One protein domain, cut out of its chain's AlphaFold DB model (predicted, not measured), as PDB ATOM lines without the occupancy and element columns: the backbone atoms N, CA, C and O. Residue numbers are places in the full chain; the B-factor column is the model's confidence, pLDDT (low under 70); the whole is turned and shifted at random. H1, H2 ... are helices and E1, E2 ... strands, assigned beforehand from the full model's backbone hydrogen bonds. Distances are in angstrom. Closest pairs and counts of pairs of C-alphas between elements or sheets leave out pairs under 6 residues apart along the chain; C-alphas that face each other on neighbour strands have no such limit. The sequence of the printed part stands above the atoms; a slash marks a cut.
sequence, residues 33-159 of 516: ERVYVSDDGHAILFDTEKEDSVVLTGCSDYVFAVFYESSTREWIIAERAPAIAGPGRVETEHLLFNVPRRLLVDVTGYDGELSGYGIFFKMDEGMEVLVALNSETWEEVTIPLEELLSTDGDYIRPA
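AT A GLANCE: This is residues 33 to 159 of the 516 residues of an uncharacterized protein of Marinilabiliales bacterium (UniProt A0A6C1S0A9). A strongly twisted five-stranded sheet, E4 E5 E6 E7 E11, makes the middle of this domain, and a smaller sheet, E1 E2 E3, packs face to face on it as a sandwich. A third sheet, E8 E9 E10, lies on the other side of the middle sheet, where E8 comes near E4 and E5, and one short helix, H1, sits between E7 and E8 in the chain. The printed part has 127 residues with eleven named strands and one named helix, in the order E1 to E7, H1, E8 to E11; each sheet is antiparallel, in the strand order just given, and the class is mostly strand. The whole is compact, with a radius of gyration of the C-alphas of 14.8 A and spans of 44 by 37 by 26 A.

HOW THE PARTS SIT: In the largest sheet, E4, residues 62 to 69, and E5, residues 75 to 82, form a hairpin, with N 65 and O 79 2.9 A apart. E5 and E6, residues 93 to 98, form another, with N 78 and O 95 at 2.9 A. E6 and E7, residues 103 to 105, are also a hairpin, with N 98 and O 103 at 2.9 A. E11, residues 156 to 158, is an edge strand antiparallel to E7, with N 104 and O 157 at 2.8 A. These N and O pairs are within hydrogen-bond range. E1, residues 33 to 37, E2, residues 43 to 48, and E3, residues 54 to 58, form a meander, each strand the antiparallel neighbour of the one before; N 36 and O 45 are 2.9 A apart, N 46 and O 54 2.9 A. In the sandwich, two sheets face to face, the best planes stand 20 degrees apart; the closest C-alphas of E1 and E4, Val 37 and Ala 65, are 6.5 A apart. E8, residues 120 to 124, E9, residues 127 to 133, and E10, residues 140 to 144, are a second meander, with N 122 and O 129 at 3.0 A and N 130 and O 143 at 2.8 A. The closest C-alphas of E4 and E8, Tyr 68 and Phe 120, are 6.5 A apart. H1, residues 107 to 110, only grazes the largest sheet and is too short for any O i to N i+4 pair.

IN THESE COORDINATES: E1 begins at C-alpha 33, (78.277, 109.178, 309.859), and E11 ends at C-alpha 158, (64.281, 95.355, 303.983). E5 is 22.7 A long, E4 19.9 A and E9 18.9 A.

THE WHOLE: The C-alphas of Pro 87 and Glu 125, 45.5 A apart, are the two farthest apart. The printed part has no cut; the link E10 to E11 is long, and pLDDT is under 70 at residues 151 to 153.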
ATOM      1  N   GLU A  33      77.437 108.390 308.952       95.75
ATOM      2  CA  GLU A  33      78.277 109.178 309.859       95.75
ATOM      3  C   GLU A  33      77.908 108.925 311.322       95.75
ATOM      4  O   GLU A  33      78.774 108.921 312.206       95.75
ATOM      5  N   ARG A  34      76.614 108.711 311.574       95.44
ATOM      6  CA  ARG A  34      76.037 108.547 312.905       95.44
ATOM      7  C   ARG A  34      74.805 107.660 312.830       95.44
ATOM      8  O   ARG A  34      74.000 107.837 311.927       95.44
ATOM      9  N   VAL A  35      74.631 106.777 313.809       95.50
ATOM     10  CA  VAL A  35      73.410 105.986 314.006       95.50
ATOM     11  C   VAL A  35      72.902 106.237 315.422       95.50
ATOM     12  O   VAL A  35      73.689 106.253 316.369       95.50
ATOM     13  N   TYR A  36      71.613 106.514 315.581       96.81
ATOM     14  CA  TYR A  36      71.034 106.897 316.866       96.81
ATOM     15  C   TYR A  36      69.557 106.523 316.950       96.81
ATOM     16  O   TYR A  36      68.886 106.355 315.940       96.81
ATOM     17  N   VAL A  37      69.049 106.380 318.171       94.81
ATOM     18  CA  VAL A  37      67.613 106.205 318.410       94.81
ATOM     19  C   VAL A  37      66.946 107.583 318.390       94.81
ATOM     20  O   VAL A  37      67.542 108.549 318.875       94.81
ATOM     21  N   SER A  38      65.745 107.683 317.820       89.75
ATOM     22  CA  SER A  38      64.914 108.888 317.867       89.75
ATOM     23  C   SER A  38      64.668 109.350 319.307       89.75
ATOM     24  O   SER A  38      64.753 108.574 320.261       89.75
ATOM     25  N   ASP A  39      64.339 110.632 319.473       92.25
ATOM     26  CA  ASP A  39      64.145 111.235 320.799       92.25
ATOM     27  C   ASP A  39      63.002 110.581 321.602       92.25
ATOM     28  O   ASP A  39      63.016 110.612 322.834       92.25
ATOM     29  N   ASP A  40      62.020 109.991 320.919       84.69
ATOM     30  CA  ASP A  40      60.897 109.262 321.514       84.69
ATOM     31  C   ASP A  40      61.177 107.766 321.738       84.69
ATOM     32  O   ASP A  40      60.402 107.094 322.412       84.69
ATOM     33  N   GLY A  41      62.304 107.249 321.240       91.94
ATOM     34  CA  GLY A  41      62.684 105.847 321.380       91.94
ATOM     35  C   GLY A  41      62.102 104.906 320.324       91.94
ATOM     36  O   GLY A  41      62.455 103.731 320.345       91.94
ATOM     37  N   HIS A  42      61.239 105.376 319.420       88.00
ATOM     38  CA  HIS A  42      60.432 104.525 318.532       88.00
ATOM     39  C   HIS A  42      61.031 104.278 317.146       88.00
ATOM     40  O   HIS A  42      60.474 103.515 316.359       88.00
ATOM     41  N   ALA A  43      62.177 104.881 316.840       87.94
ATOM     42  CA  ALA A  43      62.870 104.682 315.580       87.94
ATOM     43  C   ALA A  43      64.388 104.648 315.759       87.94
ATOM     44  O   ALA A  43      64.952 105.237 316.679       87.94
ATOM     45  N   ILE A  44      65.063 103.978 314.831       94.19
ATOM     46  CA  ILE A  44      66.504 104.076 314.631       94.19
ATOM     47  C   ILE A  44      66.730 104.920 313.385       94.19
ATOM     48  O   ILE A  44      66.222 104.618 312.305       94.19
ATOM     49  N   LEU A  45      67.512 105.975 313.554       92.38
ATOM     50  CA  LEU A  45      67.858 106.954 312.541       92.38
ATOM     51  C   LEU A  45      69.356 106.878 312.248       92.38
ATOM     52  O   LEU A  45      70.157 106.489 313.103       92.38
ATOM     53  N   PHE A  46      69.751 107.302 311.056       95.12
ATOM     54  CA  PHE A  46      71.151 107.527 310.737       95.12
ATOM     55  C   PHE A  46      71.348 108.766 309.873       95.12
ATOM     56  O   PHE A  46      70.486 109.146 309.085       95.12
ATOM     57  N   ASP A  47      72.512 109.383 310.027       94.12
ATOM     58  CA  ASP A  47      72.958 110.487 309.187       94.12
ATOM     59  C   ASP A  47      73.995 109.982 308.189       94.12
ATOM     60  O   ASP A  47      74.764 109.058 308.465       94.12
ATOM     61  N   THR A  48      74.053 110.634 307.041       93.44
ATOM     62  CA  THR A  48      75.075 110.469 306.009       93.44
ATOM     63  C   THR A  48      75.676 111.836 305.691       93.44
ATOM     64  O   THR A  48      75.134 112.861 306.085       93.44
ATOM     65  N   GLU A  49      76.730 111.889 304.874       91.38
ATOM     66  CA  GLU A  49      77.273 113.172 304.389       91.38
ATOM     67  C   GLU A  49      76.231 114.068 303.676       91.38
ATOM     68  O   GLU A  49      76.462 115.266 303.489       91.38
ATOM     69  N   LYS A  50      75.124 113.489 303.186       89.25
ATOM     70  CA  LYS A  50      74.142 114.173 302.327       89.25
ATOM     71  C   LYS A  50      72.780 114.381 302.974       89.25
ATOM     72  O   LYS A  50      72.062 115.288 302.559       89.25
ATOM     73  N   GLU A  51      72.414 113.520 303.909       86.50
ATOM     74  CA  GLU A  51      71.069 113.412 304.467       86.50
ATOM     75  C   GLU A  51      71.181 113.159 305.965       86.50
ATOM     76  O   GLU A  51      71.899 112.247 306.372       86.50
ATOM     77  N   ASP A  52      70.453 113.941 306.755       89.56
ATOM     78  CA  ASP A  52      70.331 113.760 308.199       89.56
ATOM     79  C   ASP A  52      69.005 113.053 308.518       89.56
ATOM     80  O   ASP A  52      68.007 113.250 307.822       89.56
ATOM     81  N   SER A  53      68.968 112.303 309.620       86.75
ATOM     82  CA  SER A  53      67.762 111.668 310.173       86.75
ATOM     83  C   SER A  53      67.061 110.694 309.218       86.75
ATOM     84  O   SER A  53      65.834 110.619 309.185       86.75
ATOM     85  N   VAL A  54      67.829 109.920 308.451       84.94
ATOM     86  CA  VAL A  54      67.284 108.858 307.603       84.94
ATOM     87  C   VAL A  54      66.760 107.730 308.488       84.94
ATOM     88  O   VAL A  54      67.508 107.169 309.287       84.94
ATOM     89  N   VAL A  55      65.483 107.376 308.339       84.75
ATOM     90  CA  VAL A  55      64.878 106.270 309.090       84.75
ATOM     91  C   VAL A  55      65.461 104.944 308.605       84.75
ATOM     92  O   VAL A  55      65.320 104.577 307.438       84.75
ATOM     93  N   LEU A  56      66.131 104.228 309.508       87.50
ATOM     94  CA  LEU A  56      66.549 102.845 309.290       87.50
ATOM     95  C   LEU A  56      65.401 101.893 309.614       87.50
ATOM     96  O   LEU A  56      65.091 101.014 308.818       87.50
ATOM     97  N   THR A  57      64.780 102.072 310.782       89.56
ATOM     98  CA  THR A  57      63.575 101.343 311.179       89.56
ATOM     99  C   THR A  57      62.757 102.142 312.191       89.56
ATOM    100  O   THR A  57      63.330 102.975 312.888       89.56
ATOM    101  N   GLY A  58      61.448 101.906 312.292       83.88
ATOM    102  CA  GLY A  58      60.606 102.508 313.327       83.88
ATOM    103  C   GLY A  58      59.292 101.759 313.527       83.88
ATOM    104  O   GLY A  58      58.850 101.050 312.629       83.88
ATOM    105  N   CYS A  59      58.722 101.858 314.727       78.75
ATOM    106  CA  CYS A  59      57.409 101.314 315.072       78.75
ATOM    107  C   CYS A  59      56.950 101.870 316.431       78.75
ATOM    108  O   CYS A  59      57.674 101.756 317.423       78.75
ATOM    109  N   SER A  60      55.734 102.416 316.507       78.25
ATOM    110  CA  SER A  60      55.160 102.979 317.744       78.25
ATOM    111  C   SER A  60      54.962 101.947 318.858       78.25
ATOM    112  O   SER A  60      54.979 102.288 320.042       78.25
ATOM    113  N   ASP A  61      54.808 100.673 318.500       78.44
ATOM    114  CA  ASP A  61      54.565  99.593 319.461       78.44
ATOM    115  C   ASP A  61      55.836  99.127 320.169       78.44
ATOM    116  O   ASP A  61      55.771  98.374 321.148       78.44
ATOM    117  N   TYR A  62      57.000  99.596 319.717       89.31
ATOM    118  CA  TYR A  62      58.285  99.201 320.258       89.31
ATOM    119  C   TYR A  62      59.168 100.393 320.595       89.31
ATOM    120  O   TYR A  62      59.145 101.423 319.936       89.31
ATOM    121  N   VAL A  63      60.002 100.216 321.611       91.25
ATOM    122  CA  VAL A  63      61.143 101.083 321.882       91.25
ATOM    123  C   VAL A  63      62.426 100.370 321.484       91.25
ATOM    124  O   VAL A  63      62.572  99.157 321.671       91.25
ATOM    125  N   PHE A  64      63.359 101.139 320.943       95.44
ATOM    126  CA  PHE A  64      64.629 100.655 320.432       95.44
ATOM    127  C   PHE A  64      65.795 101.150 321.288       95.44
ATOM    128  O   PHE A  64      65.782 102.246 321.849       95.44
ATOM    129  N   ALA A  65      66.852 100.348 321.344       96.81
ATOM    130  CA  ALA A  65      68.144 100.736 321.888       96.81
ATOM    131  C   ALA A  65      69.257 100.187 320.995       96.81
ATOM    132  O   ALA A  65      69.272  99.002 320.688       96.81
ATOM    133  N   VAL A  66      70.224 101.014 320.593       96.94
ATOM    134  CA  VAL A  66      71.413 100.523 319.876       96.94
ATOM    135  C   VAL A  66      72.409  99.970 320.900       96.94
ATOM    136  O   VAL A  66      72.917 100.716 321.737       96.94
ATOM    137  N   PHE A  67      72.667  98.661 320.853       95.00
ATOM    138  CA  PHE A  67      73.549  97.949 321.787       95.00
ATOM    139  C   PHE A  67      74.998  97.929 321.316       95.00
ATOM    140  O   PHE A  67      75.915  98.194 322.097       95.00
ATOM    141  N   TYR A  68      75.200  97.610 320.039       97.00
ATOM    142  CA  TYR A  68      76.517  97.545 319.420       97.00
ATOM    143  C   TYR A  68      76.496  98.248 318.073       97.00
ATOM    144  O   TYR A  68      75.527  98.162 317.323       97.00
ATOM    145  N   GLU A  69      77.602  98.905 317.763       97.62
ATOM    146  CA  GLU A  69      77.862  99.565 316.491       97.62
ATOM    147  C   GLU A  69      79.209  99.049 315.993       97.62
ATOM    148  O   GLU A  69      80.162  98.942 316.775       97.62
ATOM    149  N   SER A  70      79.271  98.680 314.718       97.12
ATOM    150  CA  SER A  70      80.517  98.258 314.095       97.12
ATOM    151  C   SER A  70      81.490  99.435 313.993       97.12
ATOM    152  O   SER A  70      81.105 100.606 314.001       97.12
ATOM    153  N   SER A  71      82.780  99.151 313.859       95.00
ATOM    154  CA  SER A  71      83.831 100.159 313.709       95.00
ATOM    155  C   SER A  71      83.620 101.088 312.503       95.00
ATOM    156  O   SER A  71      84.032 102.252 312.545       95.00
ATOM    157  N   THR A  72      82.954 100.593 311.454       93.31
ATOM    158  CA  THR A  72      82.567 101.348 310.251       93.31
ATOM    159  C   THR A  72      81.179 101.975 310.339       93.31
ATOM    160  O   THR A  72      80.829 102.757 309.460       93.31
ATOM    161  N   ARG A  73      80.396 101.654 311.380       95.44
ATOM    162  CA  ARG A  73      78.973 102.007 311.547       95.44
ATOM    163  C   ARG A  73      78.030 101.424 310.502       95.44
ATOM    164  O   ARG A  73      76.837 101.710 310.512       95.44
ATOM    165  N   GLU A  74      78.542 100.599 309.596       96.19
ATOM    166  CA  GLU A  74      77.726  99.956 308.569       96.19
ATOM    167  C   GLU A  74      76.797  98.895 309.157       96.19
ATOM    168  O   GLU A  74      75.807  98.535 308.522       96.19
ATOM    169  N   TRP A  75      77.110  98.405 310.356       97.69
ATOM    170  CA  TRP A  75      76.315  97.418 311.060       97.69
ATOM    171  C   TRP A  75      75.993  97.874 312.472       97.69
ATOM    172  O   TRP A  75      76.845  98.412 313.183       97.69
ATOM    173  N   ILE A  76      74.766  97.590 312.894       98.06
ATOM    174  CA  ILE A  76      74.339  97.770 314.277       98.06
ATOM    175  C   ILE A  76      73.621  96.525 314.778       98.06
ATOM    176  O   ILE A  76      72.987  95.802 314.009       98.06
ATOM    177  N   ILE A  77      73.693  96.320 316.087       97.69
ATOM    178  CA  ILE A  77      72.802  95.423 316.813       97.69
ATOM    179  C   ILE A  77      71.933  96.311 317.686       97.69
ATOM    180  O   ILE A  77      72.449  97.033 318.545       97.69
ATOM    181  N   ALA A  78      70.631  96.267 317.451       96.88
ATOM    182  CA  ALA A  78      69.655  96.980 318.249       96.88
ATOM    183  C   ALA A  78      68.832  95.999 319.078       96.88
ATOM    184  O   ALA A  78      68.543  94.898 318.631       96.88
ATOM    185  N   GLU A  79      68.440  96.400 320.274       96.44
ATOM    186  CA  GLU A  79      67.398  95.724 321.030       96.44
ATOM    187  C   GLU A  79      66.064  96.405 320.749       96.44
ATOM    188  O   GLU A  79      65.979  97.635 320.725       96.44
ATOM    189  N   ARG A  80      65.028  95.594 320.560       94.31
ATOM    190  CA  ARG A  80      63.639  96.018 320.452       94.31
ATOM    191  C   ARG A  80      62.859  95.465 321.638       94.31
ATOM    192  O   ARG A  80      62.937  94.272 321.926       94.31
ATOM    193  N   ALA A  81      62.096  96.317 322.310       92.00
ATOM    194  CA  ALA A  81      61.219  95.939 323.414       92.00
ATOM    195  C   ALA A  81      59.823  96.544 323.209       92.00
ATOM    196  O   ALA A  81      59.733  97.635 322.654       92.00
ATOM    197  N   PRO A  82      58.734  95.898 323.658       82.25
ATOM    198  CA  PRO A  82      57.403  96.503 323.626       82.25
ATOM    199  C   PRO A  82      57.377  97.859 324.346       82.25
ATOM    200  O   PRO A  82      57.846  97.971 325.482       82.25
ATOM    201  N   ALA A  83      56.799  98.878 323.709       80.62
ATOM    202  CA  ALA A  83      56.656 100.218 324.276       80.62
ATOM    203  C   ALA A  83      55.734 100.231 325.505       80.62
ATOM    204  O   ALA A  83      55.939 100.991 326.455       80.62
ATOM    205  N   ILE A  84      54.738  99.344 325.512       76.69
ATOM    206  CA  ILE A  84      53.836  99.119 326.638       76.69
ATOM    207  C   ILE A  84      54.183  97.770 327.267       76.69
ATOM    208  O   ILE A  84      53.954  96.709 326.691       76.69
ATOM    209  N   ALA A  85      54.726  97.804 328.484       79.81
ATOM    210  CA  ALA A  85      55.025  96.587 329.225       79.81
ATOM    211  C   ALA A  85      53.725  95.884 329.654       79.81
ATOM    212  O   ALA A  85      52.976  96.391 330.494       79.81
ATOM    213  N   GLY A  86      53.473  94.696 329.102       75.25
ATOM    214  CA  GLY A  86      52.402  93.814 329.560       75.25
ATOM    215  C   GLY A  86      52.654  93.244 330.969       75.25
ATOM    216  O   GLY A  86      53.739  93.402 331.541       75.25
ATOM    217  N   PRO A  87      51.667  92.550 331.564       70.00
ATOM    218  CA  PRO A  87      51.852  91.862 332.836       70.00
ATOM    219  C   PRO A  87      52.802  90.668 332.661       70.00
ATOM    220  O   PRO A  87      52.395  89.592 332.235       70.00
ATOM    221  N   GLY A  88      54.077  90.836 333.011       82.44
ATOM    222  CA  GLY A  88      55.060  89.760 332.906       82.44
ATOM    223  C   GLY A  88      56.494  90.252 332.778       82.44
ATOM    224  O   GLY A  88      56.813  91.400 333.085       82.44
ATOM    225  N   ARG A  89      57.375  89.344 332.349       79.81
ATOM    226  CA  ARG A  89      58.720  89.701 331.903       79.81
ATOM    227  C   ARG A  89      58.592  90.390 330.544       79.81
ATOM    228  O   ARG A  89      57.893  89.882 329.676       79.81
ATOM    229  N   VAL A  90      59.254  91.533 330.385       83.31
ATOM    230  CA  VAL A  90      59.407  92.172 329.074       83.31
ATOM    231  C   VAL A  90      60.387  91.314 328.288       83.31
ATOM    232  O   VAL A  90      61.551  91.195 328.679       83.31
ATOM    233  N   GLU A  91      59.885  90.656 327.252       84.56
ATOM    234  CA  GLU A  91      60.732  89.988 326.274       84.56
ATOM    235  C   GLU A  91      61.308  91.065 325.350       84.56
ATOM    236  O   GLU A  91      60.587  91.956 324.893       84.56
ATOM    237  N   THR A  92      62.619  91.016 325.143       91.00
ATOM    238  CA  THR A  92      63.342  91.898 324.227       91.00
ATOM    239  C   THR A  92      63.900  91.066 323.090       91.00
ATOM    240  O   THR A  92      64.095  89.872 323.256       91.00
ATOM    241  N   GLU A  93      64.150  91.660 321.935       92.44
ATOM    242  CA  GLU A  93      64.713  90.969 320.774       92.44
ATOM    243  C   GLU A  93      65.942  91.723 320.279       92.44
ATOM    244  O   GLU A  93      65.926  92.950 320.232       92.44
ATOM    245  N   HIS A  94      67.001  91.011 319.893       96.25
ATOM    246  CA  HIS A  94      68.142  91.628 319.224       96.25
ATOM    247  C   HIS A  94      67.970  91.551 317.704       96.25
ATOM    248  O   HIS A  94      67.784  90.477 317.140       96.25
ATOM    249  N   LEU A  95      68.096  92.698 317.049       95.81
ATOM    250  CA  LEU A  95      67.960  92.897 315.616       95.81
ATOM    251  C   LEU A  95      69.317  93.298 315.032       95.81
ATOM    252  O   LEU A  95      69.959  94.226 315.531       95.81
ATOM    253  N   LEU A  96      69.747  92.619 313.971       97.44
ATOM    254  CA  LEU A  96      70.987  92.921 313.259       97.44
ATOM    255  C   LEU A  96      70.676  93.682 311.970       97.44
ATOM    256  O   LEU A  96      70.022  93.146 311.077       97.44
ATOM    257  N   PHE A  97      71.188  94.904 311.843       96.81
ATOM    258  CA  PHE A  97      70.961  95.728 310.659       96.81
ATOM    259  C   PHE A  97      72.242  95.989 309.877       96.81
ATOM    260  O   PHE A  97      73.280  96.287 310.469       96.81
ATOM    261  N   ASN A  98      72.128  95.986 308.546       96.88
ATOM    262  CA  ASN A  98      73.065  96.664 307.658       96.88
ATOM    263  C   ASN A  98      72.509  98.054 307.312       96.88
ATOM    264  O   ASN A  98      71.520  98.176 306.587       96.88
ATOM    265  N   VAL A  99      73.151  99.097 307.830       95.06
ATOM    266  CA  VAL A  99      72.672 100.482 307.760       95.06
ATOM    267  C   VAL A  99      72.707 101.040 306.328       95.06
ATOM    268  O   VAL A  99      71.663 101.503 305.867       95.06
ATOM    269  N   PRO A 100      73.819 100.949 305.559       92.12
ATOM    270  CA  PRO A 100      73.881 101.535 304.218       92.12
ATOM    271  C   PRO A 100      72.863 100.928 303.248       92.12
ATOM    272  O   PRO A 100      72.327 101.628 302.391       92.12
ATOM    273  N   ARG A 101      72.596  99.620 303.369       89.75
ATOM    274  CA  ARG A 101      71.631  98.914 302.512       89.75
ATOM    275  C   ARG A 101      70.210  98.915 303.068       89.75
ATOM    276  O   ARG A 101      69.317  98.447 302.372       89.75
ATOM    277  N   ARG A 102      70.004  99.426 304.288       91.81
ATOM    278  CA  ARG A 102      68.724  99.393 305.011       91.81
ATOM    279  C   ARG A 102      68.140  97.978 305.052       91.81
ATOM    280  O   ARG A 102      67.006  97.755 304.647       91.81
ATOM    281  N   LEU A 103      68.945  97.014 305.497       90.94
ATOM    282  CA  LEU A 103      68.551  95.605 305.581       90.94
ATOM    283  C   LEU A 103      68.510  95.145 307.034       90.94
ATOM    284  O   LEU A 103      69.407  95.476 307.810       90.94
ATOM    285  N   LEU A 104      67.504  94.345 307.368       94.00
ATOM    286  CA  LEU A 104      67.435  93.516 308.566       94.00
ATOM    287  C   LEU A 104      67.919  92.104 308.211       94.00
ATOM    288  O   LEU A 104      67.482  91.525 307.215       94.00
ATOM    289  N   VAL A 105      68.816  91.558 309.026       94.69
ATOM    290  CA  VAL A 105      69.377  90.215 308.854       94.69
ATOM    291  C   VAL A 105      68.908  89.327 310.003       94.69
ATOM    292  O   VAL A 105      69.266  89.552 311.159       94.69
ATOM    293  N   ASP A 106      68.122  88.303 309.679       92.31
ATOM    294  CA  ASP A 106      67.708  87.267 310.621       92.31
ATOM    295  C   ASP A 106      68.850  86.262 310.826       92.31
ATOM    296  O   ASP A 106      69.117  85.396 309.991       92.31
ATOM    297  N   VAL A 107      69.531  86.377 311.968       93.69
ATOM    298  CA  VAL A 107      70.648  85.496 312.343       93.69
ATOM    299  C   VAL A 107      70.204  84.033 312.445       93.69
ATOM    300  O   VAL A 107      70.979  83.141 312.113       93.69
ATOM    301  N   THR A 108      68.959  83.777 312.857       91.19
ATOM    302  CA  THR A 108      68.417  82.414 312.961       91.19
ATOM    303  C   THR A 108      68.028  81.849 311.594       91.19
ATOM    304  O   THR A 108      68.119  80.647 311.364       91.19
ATOM    305  N   GLY A 109      67.645  82.716 310.654       87.62
ATOM    306  CA  GLY A 109      67.411  82.345 309.260       87.62
ATOM    307  C   GLY A 109      68.702  82.069 308.481       87.62
ATOM    308  O   GLY A 109      68.689  81.258 307.556       87.62
ATOM    309  N   TYR A 110      69.811  82.718 308.857       89.56
ATOM    310  CA  TYR A 110      71.138  82.460 308.287       89.56
ATOM    311  C   TYR A 110      71.616  81.035 308.598       89.56
ATOM    312  O   TYR A 110      72.045  80.304 307.705       89.56
ATOM    313  N   ASP A 111      71.501  80.636 309.863       89.88
ATOM    314  CA  ASP A 111      71.763  79.280 310.331       89.88
ATOM    315  C   ASP A 111      70.829  78.979 311.510       89.88
ATOM    316  O   ASP A 111      70.901  79.623 312.559       89.88
ATOM    317  N   GLY A 112      69.949  77.990 311.325       90.44
ATOM    318  CA  GLY A 112      68.904  77.622 312.284       90.44
ATOM    319  C   GLY A 112      69.423  77.136 313.637       90.44
ATOM    320  O   GLY A 112      68.637  77.019 314.575       90.44
ATOM    321  N   GLU A 113      70.723  76.855 313.757       95.19
ATOM    322  CA  GLU A 113      71.348  76.535 315.037       95.19
ATOM    323  C   GLU A 113      71.764  77.783 315.828       95.19
ATOM    324  O   GLU A 113      72.039  77.675 317.025       95.19
ATOM    325  N   LEU A 114      71.808  78.972 315.222       94.94
ATOM    326  CA  LEU A 114      72.228  80.201 315.894       94.94
ATOM    327  C   LEU A 114      71.100  80.834 316.709       94.94
ATOM    328  O   LEU A 114      69.922  80.795 316.369       94.94
ATOM    329  N   SER A 115      71.489  81.462 317.810       93.50
ATOM    330  CA  SER A 115      70.627  82.267 318.662       93.50
ATOM    331  C   SER A 115      70.613  83.716 318.180       93.50
ATOM    332  O   SER A 115      71.668  84.332 318.031       93.50
ATOM    333  N   GLY A 116      69.417  84.302 318.053       89.06
ATOM    334  CA  GLY A 116      69.267  85.756 317.912       89.06
ATOM    335  C   GLY A 116      69.749  86.526 319.152       89.06
ATOM    336  O   GLY A 116      70.138  87.682 319.063       89.06
ATOM    337  N   TYR A 117      69.810  85.877 320.318       89.62
ATOM    338  CA  TYR A 117      70.327  86.455 321.560       89.62
ATOM    339  C   TYR A 117      71.823  86.215 321.742       89.62
ATOM    340  O   TYR A 117      72.351  85.165 321.377       89.62
ATOM    341  N   GLY A 118      72.487  87.156 322.417       90.12
ATOM    342  CA  GLY A 118      73.912  87.046 322.740       90.12
ATOM    343  C   GLY A 118      74.838  87.363 321.567       90.12
ATOM    344  O   GLY A 118      76.005  86.990 321.607       90.12
ATOM    345  N   ILE A 119      74.325  88.052 320.546       96.25
ATOM    346  CA  ILE A 119      75.114  88.533 319.414       96.25
ATOM    347  C   ILE A 119      75.886  89.820 319.753       96.25
ATOM    348  O   ILE A 119      75.376  90.681 320.477       96.25
ATOM    349  N   PHE A 120      77.114  89.957 319.247       97.62
ATOM    350  CA  PHE A 120      77.946  91.163 319.384       97.62
ATOM    351  C   PHE A 120      79.020  91.242 318.287       97.62
ATOM    352  O   PHE A 120      79.337  90.243 317.645       97.62
ATOM    353  N   PHE A 121      79.612  92.423 318.083       97.81
ATOM    354  CA  PHE A 121      80.741  92.589 317.161       97.81
ATOM    355  C   PHE A 121      82.087  92.394 317.861       97.81
ATOM    356  O   PHE A 121      82.283  92.806 319.009       97.81
ATOM    357  N   LYS A 122      83.043  91.794 317.154       97.31
ATOM    358  CA  LYS A 122      84.415  91.587 317.628       97.31
ATOM    359  C   LYS A 122      85.401  91.816 316.486       97.31
ATOM    360  O   LYS A 122      85.086  91.569 315.332       97.31
ATOM    361  N   MET A 123      86.615  92.248 316.821       97.00
ATOM    362  CA  MET A 123      87.739  92.211 315.883       97.00
ATOM    363  C   MET A 123      88.432  90.851 315.966       97.00
ATOM    364  O   MET A 123      88.944  90.492 317.032       97.00
ATOM    365  N   ASP A 124      88.498  90.134 314.849       96.12
ATOM    366  CA  ASP A 124      89.233  88.880 314.704       96.12
ATOM    367  C   ASP A 124      90.179  88.952 313.503       96.12
ATOM    368  O   ASP A 124      89.794  89.340 312.406       96.12
ATOM    369  N   GLU A 125      91.465  88.691 313.738       95.50
ATOM    370  CA  GLU A 125      92.539  88.799 312.730       95.50
ATOM    371  C   GLU A 125      92.561  90.110 311.906       95.50
ATOM    372  O   GLU A 125      93.087  90.167 310.796       95.50
ATOM    373  N   GLY A 126      92.055  91.207 312.481       94.06
ATOM    374  CA  GLY A 126      91.991  92.515 311.821       94.06
ATOM    375  C   GLY A 126      90.744  92.738 310.963       94.06
ATOM    376  O   GLY A 126      90.641  93.794 310.344       94.06
ATOM    377  N   MET A 127      89.799  91.799 310.967       95.00
ATOM    378  CA  MET A 127      88.471  91.932 310.372       95.00
ATOM    379  C   MET A 127      87.413  92.035 311.467       95.00
ATOM    380  O   MET A 127      87.548  91.441 312.537       95.00
ATOM    381  N   GLU A 128      86.369  92.816 311.216       96.31
ATOM    382  CA  GLU A 128      85.220  92.883 312.113       96.31
ATOM    383  C   GLU A 128      84.233  91.769 311.765       96.31
ATOM    384  O   GLU A 128      83.893  91.555 310.600       96.31
ATOM    385  N   VAL A 129      83.809  91.033 312.785       98.06
ATOM    386  CA  VAL A 129      82.989  89.828 312.665       98.06
ATOM    387  C   VAL A 129      81.796  89.915 313.611       98.06
ATOM    388  O   VAL A 129      81.884  90.520 314.685       98.06
ATOM    389  N   LEU A 130      80.687  89.286 313.224       98.06
ATOM    390  CA  LEU A 130      79.579  88.998 314.125       98.06
ATOM    391  C   LEU A 130      79.928  87.748 314.934       98.06
ATOM    392  O   LEU A 130      80.253  86.707 314.367       98.06
ATOM    393  N   VAL A 131      79.841  87.837 316.253       97.94
ATOM    394  CA  VAL A 131      79.856  86.670 317.133       97.94
ATOM    395  C   VAL A 131      78.419  86.371 317.525       97.94
ATOM    396  O   VAL A 131      77.736  87.253 318.040       97.94
ATOM    397  N   ALA A 132      77.970  85.144 317.281       97.25
ATOM    398  CA  ALA A 132      76.667  84.628 317.682       97.25
ATOM    399  C   ALA A 132      76.838  83.370 318.538       97.25
ATOM    400  O   ALA A 132      77.858  82.691 318.457       97.25
ATOM    401  N   LEU A 133      75.851  83.052 319.372       97.12
ATOM    402  CA  LEU A 133      75.864  81.812 320.147       97.12
ATOM    403  C   LEU A 133      75.103  80.729 319.394       97.12
ATOM    404  O   LEU A 133      73.993  80.970 318.930       97.12
ATOM    405  N   ASN A 134      75.657  79.524 319.329       96.31
ATOM    406  CA  ASN A 134      74.874  78.355 318.949       96.31
ATOM    407  C   ASN A 134      73.843  78.070 320.060       96.31
ATOM    408  O   ASN A 134      74.192  77.952 321.237       96.31
ATOM    409  N   SER A 135      72.570  77.997 319.690       93.12
ATOM    410  CA  SER A 135      71.429  77.844 320.597       93.12
ATOM    411  C   SER A 135      71.402  76.491 321.321       93.12
ATOM    412  O   SER A 135      70.850  76.397 322.420       93.12
ATOM    413  N   GLU A 136      72.035  75.459 320.755       93.69
ATOM    414  CA  GLU A 136      72.122  74.130 321.362       93.69
ATOM    415  C   GLU A 136      73.370  73.977 322.241       93.69
ATOM    416  O   GLU A 136      73.289  73.488 323.374       93.69
ATOM    417  N   THR A 137      74.536  74.386 321.732       96.75
ATOM    418  CA  THR A 137      75.833  74.120 322.376       96.75
ATOM    419  C   THR A 137      76.325  75.256 323.265       96.75
ATOM    420  O   THR A 137      77.167  75.013 324.132       96.75
ATOM    421  N   TRP A 138      75.789  76.469 323.091       93.69
ATOM    422  CA  TRP A 138      76.265  77.712 323.714       93.69
ATOM    423  C   TRP A 138      77.704  78.091 323.336       93.69
ATOM    424  O   TRP A 138      78.325  78.915 324.010       93.69
ATOM    425  N   GLU A 139      78.249  77.494 322.277       97.19
ATOM    426  CA  GLU A 139      79.553  77.867 321.736       97.19
ATOM    427  C   GLU A 139      79.438  79.132 320.874       97.19
ATOM    428  O   GLU A 139      78.427  79.366 320.209       97.19
ATOM    429  N   GLU A 140      80.485  79.959 320.894       97.75
ATOM    430  CA  GLU A 140      80.586  81.148 320.046       97.75
ATOM    431  C   GLU A 140      80.894  80.742 318.599       97.75
ATOM    432  O   GLU A 140      81.902  80.089 318.319       97.75
ATOM    433  N   VAL A 141      80.052  81.189 317.673       97.56
ATOM    434  CA  VAL A 141      80.238  81.094 316.226       97.56
ATOM    435  C   VAL A 141      80.605  82.478 315.707       97.56
ATOM    436  O   VAL A 141      79.975  83.473 316.054       97.56
ATOM    437  N   THR A 142      81.661  82.551 314.900       97.81
ATOM    438  CA  THR A 142      82.169  83.807 314.335       97.81
ATOM    439  C   THR A 142      81.853  83.863 312.846       97.81
ATOM    440  O   THR A 142      82.228  82.951 312.114       97.81
ATOM    441  N   ILE A 143      81.184  84.929 312.410       97.19
ATOM    442  CA  ILE A 143      80.687  85.109 311.043       97.19
ATOM    443  C   ILE A 143      81.257  86.417 310.475       97.19
ATOM    444  O   ILE A 143      81.020  87.488 311.048       97.19
ATOM    445  N   PRO A 144      82.009  86.378 309.363       96.69
ATOM    446  CA  PRO A 144      82.407  87.582 308.642       96.69
ATOM    447  C   PRO A 144      81.189  88.398 308.197       96.69
ATOM    448  O   PRO A 144      80.276  87.870 307.568       96.69
ATOM    449  N   LEU A 145      81.182  89.705 308.472       95.62
ATOM    450  CA  LEU A 145      80.038  90.566 308.133       95.62
ATOM    451  C   LEU A 145      79.750  90.617 306.622       95.62
ATOM    452  O   LEU A 145      78.604  90.775 306.212       95.62
ATOM    453  N   GLU A 146      80.773  90.449 305.783       92.25
ATOM    454  CA  GLU A 146      80.614  90.374 304.326       92.25
ATOM    455  C   GLU A 146      79.856  89.118 303.860       92.25
ATOM    456  O   GLU A 146      79.166  89.162 302.840       92.25
ATOM    457  N   GLU A 147      79.930  88.020 304.617       93.56
ATOM    458  CA  GLU A 147      79.267  86.757 304.283       93.56
ATOM    459  C   GLU A 147      77.743  86.884 304.399       93.56
ATOM    460  O   GLU A 147      77.020  86.409 303.519       93.56
ATOM    461  N   LEU A 148      77.275  87.646 305.397       91.56
ATOM    462  CA  LEU A 148      75.858  87.944 305.650       91.56
ATOM    463  C   LEU A 148      75.174  88.717 304.514       91.56
ATOM    464  O   LEU A 148      73.953  88.793 304.474       91.56
ATOM    465  N   LEU A 149      75.943  89.325 303.606       87.62
ATOM    466  CA  LEU A 149      75.426  90.053 302.440       87.62
ATOM    467  C   LEU A 149      75.649  89.309 301.124       87.62
ATOM    468  O   LEU A 149      75.259  89.808 300.066       87.62
ATOM    469  N   SER A 150      76.353  88.178 301.168       78.25
ATOM    470  CA  SER A 150      76.824  87.462 299.980       78.25
ATOM    471  C   SER A 150      75.844  86.410 299.462       78.25
ATOM    472  O   SER A 150      76.044  85.874 298.372       78.25
ATOM    473  N   THR A 151      74.792  86.110 300.223       62.84
ATOM    474  CA  THR A 151      73.808  85.079 299.888       62.84
ATOM    475  C   THR A 151      72.426  85.701 299.700       62.84
ATOM    476  O   THR A 151      71.955  86.442 300.554       62.84
ATOM    477  N   ASP A 152      71.766  85.371 298.584       67.44
ATOM    478  CA  ASP A 152      70.361  85.702 298.296       67.44
ATOM    479  C   ASP A 152      69.417  84.838 299.163       67.44
ATOM    480  O   ASP A 152      68.579  84.097 298.651       67.44
ATOM    481  N   GLY A 153      69.638  84.810 300.479       67.00
ATOM    482  CA  GLY A 153      68.853  83.997 301.400       67.00
ATOM    483  C   GLY A 153      67.615  84.731 301.907       67.00
ATOM    484  O   GLY A 153      67.658  85.934 302.156       67.00
ATOM    485  N   ASP A 154      66.539  83.983 302.157       78.00
ATOM    486  CA  ASP A 154      65.253  84.476 302.696       78.00
ATOM    487  C   ASP A 154      65.358  85.120 304.106       78.00
ATOM    488  O   ASP A 154      64.371  85.607 304.667       78.00
ATOM    489  N   TYR A 155      66.558  85.110 304.695       83.50
ATOM    490  CA  TYR A 155      66.893  85.681 305.998       83.50
ATOM    491  C   TYR A 155      67.290  87.169 305.925       83.50
ATOM    492  O   TYR A 155      67.435  87.819 306.960       83.50
ATOM    493  N   ILE A 156      67.463  87.727 304.720       84.75
ATOM    494  CA  ILE A 156      67.692  89.158 304.499       84.75
ATOM    495  C   ILE A 156      66.369  89.798 304.093       84.75
ATOM    496  O   ILE A 156      65.747  89.391 303.113       84.75
ATOM    497  N   ARG A 157      65.945  90.831 304.818       81.38
ATOM    498  CA  ARG A 157      64.723  91.583 304.506       81.38
ATOM    499  C   ARG A 157      65.006  93.084 304.521       81.38
ATOM    500  O   ARG A 157      65.939  93.510 305.205       81.38
ATOM    501  N   PRO A 158      64.236  93.910 303.796       77.44
ATOM    502  CA  PRO A 158      64.281  95.355 303.983       77.44
ATOM    503  C   PRO A 158      64.044  95.707 305.457       77.44
ATOM    504  O   PRO A 158      63.182  95.119 306.112       77.44
ATOM    505  N   ALA A 159      64.822  96.646 305.991       72.75
ATOM    506  CA  ALA A 159      64.552  97.208 307.304       72.75
ATOM    507  C   ALA A 159      63.218  97.967 307.231       72.75
ATOM    508  O   ALA A 159      63.007  98.765 306.317       72.75
TER     509      ALA A 159